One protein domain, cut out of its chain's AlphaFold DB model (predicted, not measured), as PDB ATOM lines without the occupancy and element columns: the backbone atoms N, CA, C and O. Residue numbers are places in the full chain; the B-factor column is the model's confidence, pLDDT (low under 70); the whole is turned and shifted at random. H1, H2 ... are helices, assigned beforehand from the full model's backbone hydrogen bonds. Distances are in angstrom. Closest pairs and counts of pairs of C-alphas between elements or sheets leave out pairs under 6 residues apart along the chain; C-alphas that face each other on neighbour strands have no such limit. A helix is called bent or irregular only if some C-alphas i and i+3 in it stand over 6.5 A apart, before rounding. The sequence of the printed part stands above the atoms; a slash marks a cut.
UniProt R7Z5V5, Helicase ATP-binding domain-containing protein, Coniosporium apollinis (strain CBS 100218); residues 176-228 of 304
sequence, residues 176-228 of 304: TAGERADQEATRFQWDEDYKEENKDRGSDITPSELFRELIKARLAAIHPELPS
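What this domain is: This is residues 176 to 228 of the 304 residues of the protein "Helicase ATP-binding domain-containing protein" of Coniosporium apollinis (strain CBS 100218) (UniProt R7Z5V5). Two longer helices, H3 and H1, pack side by side at a slant and run opposite ways, while the short helix H2 turns off at a corner where H1 ends. From H2 a loop, residues 198 to 206, swings back to the start of H3; residues 203 to 209, of which 207 to 209 belong to H3, stick out, and after H3 residues 223 to 228 fold back. The printed part has 53 residues with three named helices, in the order H1, H2, H3 along the chain, and no named strand; its class is all helix. It is only just compact, close to loose, with a radius of gyration of the C-alphas of 11.5 A, and it spans 32 by 22 by 13 A.

Where its parts are: The longest helix by residues is H3, residues 207 to 222, which measures 22.7 A from C-alpha 207 at (-13.057, 18.268, -50.395) to C-alpha 222 at (-4.297, 14.974, -29.663). H1 holds residues 177 to 189 and measures 20.0 A, beginning with C-alpha 177 at (8.667, 18.255, -36.111). H1 is irregular: C-alphas 185 and 188 are 7.6 A apart, where about 5 A is the distance in a regular helix, and its line is a rough one. H2 is residues 192 to 197, 8.8 A from first to last C-alpha.

How they stand to each other: H3 touches H1, with 13 pairs of C-alphas within 8 A. Their closest C-alphas are those of Asp 182 and Ala 217, 5.1 A apart. The two lines stand at a steep tilt of 42 degrees, opposite ways, and the centres are 9.5 A apart. H1 and H2 touch only at the corner by their tight link, and H1 does so with residues 187 to 189 alone. Their closest C-alphas are those of Phe 188 and Lys 195, 5.2 A apart, and their lines are about perpendicular, at 82 degrees. H2 and H3 are apart. In H2 and H3 every O i to N i+4 pair is within hydrogen-bond range; in H1 6 of 9 are.

The domain as a whole: The two C-alphas farthest apart, those of Asp 200 and Glu 225, are 32.1 A from each other, and the first and last printed C-alphas, of Thr 176 and Ser 228, are 14.4 A apart. The printed part has no cut. The link from H1 to H2 is tight, with 2 residues, and the link from H2 to H3 is short, with 9 residues. The mean pLDDT of the printed part is 72.9; it is under 70 at residues 176 to 179, 189, 194 and 198 to 205.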
ATOM      1  N   THR A 176       6.197  18.943 -31.951       67.38
ATOM      2  CA  THR A 176       7.242  18.115 -32.549       67.38
ATOM      3  C   THR A 176       7.339  18.384 -34.056       67.38
ATOM      4  O   THR A 176       6.431  18.939 -34.676       67.38
ATOM      5  N   ALA A 177       8.457  18.005 -34.682       66.62
ATOM      6  CA  ALA A 177       8.667  18.255 -36.111       66.62
ATOM      7  C   ALA A 177       7.568  17.636 -37.004       66.62
ATOM      8  O   ALA A 177       7.214  18.232 -38.018       66.62
ATOM      9  N   GLY A 178       7.004  16.488 -36.606       66.06
ATOM     10  CA  GLY A 178       5.879  15.850 -37.302       66.06
ATOM     11  C   GLY A 178       4.576  16.642 -37.176       66.06
ATOM     12  O   GLY A 178       3.942  16.937 -38.182       66.06
ATOM     13  N   GLU A 179       4.234  17.090 -35.964       68.06
ATOM     14  CA  GLU A 179       3.032  17.905 -35.721       68.06
ATOM     15  C   GLU A 179       3.077  19.240 -36.482       68.06
ATOM     16  O   GLU A 179       2.050  19.696 -36.980       68.06
ATOM     17  N   ARG A 180       4.264  19.849 -36.632       71.06
ATOM     18  CA  ARG A 180       4.432  21.060 -37.455       71.06
ATOM     19  C   ARG A 180       4.132  20.805 -38.926       71.06
ATOM     20  O   ARG A 180       3.464  21.625 -39.539       71.06
ATOM     21  N   ALA A 181       4.595  19.685 -39.477       70.44
ATOM     22  CA  ALA A 181       4.350  19.343 -40.875       70.44
ATOM     23  C   ALA A 181       2.854  19.104 -41.150       70.44
ATOM     24  O   ALA A 181       2.323  19.606 -42.141       70.44
ATOM     25  N   ASP A 182       2.157  18.411 -40.242       70.81
ATOM     26  CA  ASP A 182       0.713  18.164 -40.351       70.81
ATOM     27  C   ASP A 182      -0.112  19.458 -40.192       70.81
ATOM     28  O   ASP A 182      -1.107  19.670 -40.891       70.81
ATOM     29  N   GLN A 183       0.305  20.363 -39.301       72.38
ATOM     30  CA  GLN A 183      -0.319  21.682 -39.151       72.38
ATOM     31  C   GLN A 183      -0.059  22.577 -40.369       72.38
ATOM     32  O   GLN A 183      -0.976  23.245 -40.847       72.38
ATOM     33  N   GLU A 184       1.155  22.550 -40.919       75.38
ATOM     34  CA  GLU A 184       1.529  23.328 -42.101       75.38
ATOM     35  C   GLU A 184       0.753  22.885 -43.349       75.38
ATOM     36  O   GLU A 184       0.321  23.725 -44.141       75.38
ATOM     37  N   ALA A 185       0.451  21.588 -43.467       70.31
ATOM     38  CA  ALA A 185      -0.404  21.051 -44.525       70.31
ATOM     39  C   ALA A 185      -1.840  21.613 -44.505       70.31
ATOM     40  O   ALA A 185      -2.497  21.629 -45.541       70.31
ATOM     41  N   THR A 186      -2.328  22.107 -43.360       71.81
ATOM     42  CA  THR A 186      -3.666  22.721 -43.223       71.81
ATOM     43  C   THR A 186      -3.629  24.240 -43.075       71.81
ATOM     44  O   THR A 186      -4.684  24.871 -42.984       71.81
ATOM     45  N   ARG A 187      -2.433  24.842 -43.080       74.38
ATOM     46  CA  ARG A 187      -2.194  26.264 -42.797       74.38
ATOM     47  C   ARG A 187      -3.019  27.200 -43.671       74.38
ATOM     48  O   ARG A 187      -3.608  28.151 -43.174       74.38
ATOM     49  N   PHE A 188      -3.183  26.847 -44.942       71.19
ATOM     50  CA  PHE A 188      -4.017  27.585 -45.890       71.19
ATOM     51  C   PHE A 188      -5.504  27.689 -45.507       71.19
ATOM     52  O   PHE A 188      -6.232  28.434 -46.151       71.19
ATOM     53  N   GLN A 189      -6.004  26.955 -44.506       68.50
ATOM     54  CA  GLN A 189      -7.395  27.074 -44.056       68.50
ATOM     55  C   GLN A 189      -7.605  28.149 -42.988       68.50
ATOM     56  O   GLN A 189      -8.701  28.705 -42.904       68.50
ATOM     57  N   TRP A 190      -6.592  28.437 -42.173       71.75
ATOM     58  CA  TRP A 190      -6.744  29.235 -40.951       71.75
ATOM     59  C   TRP A 190      -5.746  30.393 -40.834       71.75
ATOM     60  O   TRP A 190      -6.004  31.318 -40.072       71.75
ATOM     61  N   ASP A 191      -4.648  30.363 -41.590       74.50
ATOM     62  CA  ASP A 191      -3.684  31.457 -41.688       74.50
ATOM     63  C   ASP A 191      -4.062  32.354 -42.878       74.50
ATOM     64  O   ASP A 191      -3.955  31.953 -44.042       74.50
ATOM     65  N   GLU A 192      -4.578  33.546 -42.575       74.50
ATOM     66  CA  GLU A 192      -5.016  34.516 -43.583       74.50
ATOM     67  C   GLU A 192      -3.843  35.048 -44.418       74.50
ATOM     68  O   GLU A 192      -3.987  35.195 -45.631       74.50
ATOM     69  N   ASP A 193      -2.662  35.218 -43.817       76.31
ATOM     70  CA  ASP A 193      -1.465  35.680 -44.527       76.31
ATOM     71  C   ASP A 193      -1.021  34.615 -45.547       76.31
ATOM     72  O   ASP A 193      -0.761  34.906 -46.717       76.31
ATOM     73  N   TYR A 194      -1.051  33.338 -45.146       68.50
ATOM     74  CA  TYR A 194      -0.739  32.219 -46.042       68.50
ATOM     75  C   TYR A 194      -1.732  32.101 -47.209       68.50
ATOM     76  O   TYR A 194      -1.331  31.784 -48.334       68.50
ATOM     77  N   LYS A 195      -3.030  32.335 -46.959       71.44
ATOM     78  CA  LYS A 195      -4.072  32.340 -48.004       71.44
ATOM     79  C   LYS A 195      -3.836  33.435 -49.026       71.44
ATOM     80  O   LYS A 195      -4.030  33.195 -50.218       71.44
ATOM     81  N   GLU A 196      -3.446  34.623 -48.573       72.38
ATOM     82  CA  GLU A 196      -3.200  35.739 -49.474       72.38
ATOM     83  C   GLU A 196      -1.988  35.508 -50.378       72.38
ATOM     84  O   GLU A 196      -2.039  35.868 -51.558       72.38
ATOM     85  N   GLU A 197      -0.944  34.859 -49.861       72.38
ATOM     86  CA  GLU A 197       0.257  34.495 -50.619       72.38
ATOM     87  C   GLU A 197       0.043  33.301 -51.568       72.38
ATOM     88  O   GLU A 197       0.712  33.201 -52.596       72.38
ATOM     89  N   ASN A 198      -0.902  32.401 -51.264       67.06
ATOM     90  CA  ASN A 198      -1.131  31.143 -51.994       67.06
ATOM     91  C   ASN A 198      -2.533  31.059 -52.629       67.06
ATOM     92  O   ASN A 198      -3.147  29.987 -52.650       67.06
ATOM     93  N   LYS A 199      -3.043  32.175 -53.166       64.56
ATOM     94  CA  LYS A 199      -4.408  32.292 -53.726       64.56
ATOM     95  C   LYS A 199      -4.750  31.241 -54.793       64.56
ATOM     96  O   LYS A 199      -5.896  30.804 -54.851       64.56
ATOM     97  N   ASP A 200      -3.766  30.782 -55.566       64.38
ATOM     98  CA  ASP A 200      -3.959  29.795 -56.641       64.38
ATOM     99  C   ASP A 200      -4.003  28.339 -56.140       64.38
ATOM    100  O   ASP A 200      -4.445  27.440 -56.847       64.38
ATOM    101  N   ARG A 201      -3.559  28.071 -54.905       60.19
ATOM    102  CA  ARG A 201      -3.440  26.707 -54.360       60.19
ATOM    103  C   ARG A 201      -4.756  26.167 -53.794       60.19
ATOM    104  O   ARG A 201      -4.918  24.959 -53.650       60.19
ATOM    105  N   GLY A 202      -5.687  27.061 -53.452       56.16
ATOM    106  CA  GLY A 202      -6.958  26.718 -52.812       56.16
ATOM    107  C   GLY A 202      -8.041  26.188 -53.759       56.16
ATOM    108  O   GLY A 202      -8.999  25.587 -53.280       56.16
ATOM    109  N   SER A 203      -7.914  26.390 -55.077       58.50
ATOM    110  CA  SER A 203      -8.926  25.969 -56.063       58.50
ATOM    111  C   SER A 203      -8.861  24.489 -56.436       58.50
ATOM    112  O   SER A 203      -9.871  23.931 -56.861       58.50
ATOM    113  N   ASP A 204      -7.698  23.858 -56.263       62.28
ATOM    114  CA  ASP A 204      -7.404  22.536 -56.834       62.28
ATOM    115  C   ASP A 204      -7.509  21.389 -55.815       62.28
ATOM    116  O   ASP A 204      -7.420  20.219 -56.185       62.28
ATOM    117  N   ILE A 205      -7.719  21.699 -54.531       67.50
ATOM    118  CA  ILE A 205      -7.818  20.689 -53.471       67.50
ATOM    119  C   ILE A 205      -9.247  20.156 -53.418       67.50
ATOM    120  O   ILE A 205     -10.205  20.894 -53.173       67.50
ATOM    121  N   THR A 206      -9.405  18.847 -53.599       76.25
ATOM    122  CA  THR A 206     -10.724  18.225 -53.479       76.25
ATOM    123  C   THR A 206     -11.210  18.253 -52.022       76.25
ATOM    124  O   THR A 206     -10.402  18.144 -51.094       76.25
ATOM    125  N   PRO A 207     -12.533  18.318 -51.761       74.88
ATOM    126  CA  PRO A 207     -13.057  18.268 -50.395       74.88
ATOM    127  C   PRO A 207     -12.554  17.055 -49.598       74.88
ATOM    128  O   PRO A 207     -12.265  17.171 -48.412       74.88
ATOM    129  N   SER A 208     -12.396  15.899 -50.245       75.50
ATOM    130  CA  SER A 208     -11.890  14.675 -49.614       75.50
ATOM    131  C   SER A 208     -10.437  14.801 -49.151       75.50
ATOM    132  O   SER A 208     -10.103  14.364 -48.051       75.50
ATOM    133  N   GLU A 209      -9.571  15.410 -49.966       76.25
ATOM    134  CA  GLU A 209      -8.175  15.676 -49.599       76.25
ATOM    135  C   GLU A 209      -8.094  16.685 -48.458       76.25
ATOM    136  O   GLU A 209      -7.367  16.467 -47.492       76.25
ATOM    137  N   LEU A 210      -8.921  17.729 -48.518       77.38
ATOM    138  CA  LEU A 210      -9.044  18.717 -47.454       77.38
ATOM    139  C   LEU A 210      -9.430  18.071 -46.117       77.38
ATOM    140  O   LEU A 210      -8.801  18.327 -45.090       77.38
ATOM    141  N   PHE A 211     -10.448  17.204 -46.129       78.19
ATOM    142  CA  PHE A 211     -10.877  16.463 -44.943       78.19
ATOM    143  C   PHE A 211      -9.779  15.542 -44.415       78.19
ATOM    144  O   PHE A 211      -9.614  15.441 -43.200       78.19
ATOM    145  N   ARG A 212      -9.010  14.896 -45.298       80.88
ATOM    146  CA  ARG A 212      -7.895  14.032 -44.898       80.88
ATOM    147  C   ARG A 212      -6.829  14.814 -44.133       80.88
ATOM    148  O   ARG A 212      -6.438  14.379 -43.052       80.88
ATOM    149  N   GLU A 213      -6.383  15.951 -44.664       79.50
ATOM    150  CA  GLU A 213      -5.361  16.772 -44.000       79.50
ATOM    151  C   GLU A 213      -5.888  17.376 -42.688       79.50
ATOM    152  O   GLU A 213      -5.193  17.357 -41.674       79.50
ATOM    153  N   LEU A 214      -7.158  17.797 -42.650       80.81
ATOM    154  CA  LEU A 214      -7.801  18.267 -41.419       80.81
ATOM    155  C   LEU A 214      -7.848  17.177 -40.335       80.81
ATOM    156  O   LEU A 214      -7.566  17.445 -39.168       80.81
ATOM    157  N   ILE A 215      -8.220  15.946 -40.698       82.50
ATOM    158  CA  ILE A 215      -8.269  14.823 -39.753       82.50
ATOM    159  C   ILE A 215      -6.871  14.538 -39.205       82.50
ATOM    160  O   ILE A 215      -6.730  14.411 -37.992       82.50
ATOM    161  N   LYS A 216      -5.840  14.503 -40.057       80.19
ATOM    162  CA  LYS A 216      -4.453  14.304 -39.613       80.19
ATOM    163  C   LYS A 216      -4.002  15.381 -38.632       80.19
ATOM    164  O   LYS A 216      -3.557  15.036 -37.544       80.19
ATOM    165  N   ALA A 217      -4.209  16.660 -38.954       79.19
ATOM    166  CA  ALA A 217      -3.849  17.765 -38.064       79.19
ATOM    167  C   ALA A 217      -4.577  17.679 -36.707       79.19
ATOM    168  O   ALA A 217      -3.978  17.910 -35.656       79.19
ATOM    169  N   ARG A 218      -5.860  17.283 -36.705       82.94
ATOM    170  CA  ARG A 218      -6.637  17.066 -35.470       82.94
ATOM    171  C   ARG A 218      -6.127  15.884 -34.652       82.94
ATOM    172  O   ARG A 218      -6.112  15.972 -33.429       82.94
ATOM    173  N   LEU A 219      -5.741  14.789 -35.303       81.06
ATOM    174  CA  LEU A 219      -5.169  13.619 -34.639       81.06
ATOM    175  C   LEU A 219      -3.796  13.945 -34.041       81.06
ATOM    176  O   LEU A 219      -3.570  13.630 -32.878       81.06
ATOM    177  N   ALA A 220      -2.940  14.646 -34.792       79.06
ATOM    178  CA  ALA A 220      -1.623  15.095 -34.349       79.06
ATOM    179  C   ALA A 220      -1.718  16.000 -33.110       79.06
ATOM    180  O   ALA A 220      -0.991  15.799 -32.147       79.06
ATOM    181  N   ALA A 221      -2.683  16.928 -33.083       77.50
ATOM    182  CA  ALA A 221      -2.925  17.798 -31.929       77.50
ATOM    183  C   ALA A 221      -3.377  17.047 -30.658       77.50
ATOM    184  O   ALA A 221      -3.247  17.578 -29.556       77.50
ATOM    185  N   ILE A 222      -3.933  15.837 -30.795       80.94
ATOM    186  CA  ILE A 222      -4.297  14.974 -29.663       80.94
ATOM    187  C   ILE A 222      -3.096  14.124 -29.241       80.94
ATOM    188  O   ILE A 222      -2.815  14.016 -28.046       80.94
ATOM    189  N   HIS A 223      -2.428  13.476 -30.203       77.25
ATOM    190  CA  HIS A 223      -1.259  12.635 -29.960       77.25
ATOM    191  C   HIS A 223      -0.456  12.385 -31.258       77.25
ATOM    192  O   HIS A 223      -1.055  12.022 -32.276       77.25
ATOM    193  N   PRO A 224       0.891  12.441 -31.225       74.25
ATOM    194  CA  PRO A 224       1.740  12.361 -32.423       74.25
ATOM    195  C   PRO A 224       1.689  11.016 -33.170       74.25
ATOM    196  O   PRO A 224       2.015  10.954 -34.349       74.25
ATOM    197  N   GLU A 225       1.275   9.929 -32.513       74.94
ATOM    198  CA  GLU A 225       1.180   8.592 -33.133       74.94
ATOM    199  C   GLU A 225      -0.181   8.293 -33.790       74.94
ATOM    200  O   GLU A 225      -0.333   7.286 -34.477       74.94
ATOM    201  N   LEU A 226      -1.199   9.135 -33.584       76.50
ATOM    202  CA  LEU A 226      -2.529   8.898 -34.157       76.50
ATOM    203  C   LEU A 226      -2.608   9.095 -35.683       76.50
ATOM    204  O   LEU A 226      -3.331   8.327 -36.318       76.50
ATOM    205  N   PRO A 227      -1.895  10.054 -36.308       76.69
ATOM    206  CA  PRO A 227      -1.903  10.209 -37.765       76.69
ATOM    207  C   PRO A 227      -1.347   9.000 -38.528       76.69
ATOM    208  O   PRO A 227      -1.739   8.763 -39.670       76.69
ATOM    209  N   SER A 228      -0.432   8.242 -37.914       71.94
ATOM    210  CA  SER A 228       0.201   7.056 -38.503       71.94
ATOM    211  C   SER A 228      -0.484   5.741 -38.116       71.94
ATOM    212  O   SER A 228      -0.137   4.690 -38.661       71.94
TER     213      SER A 228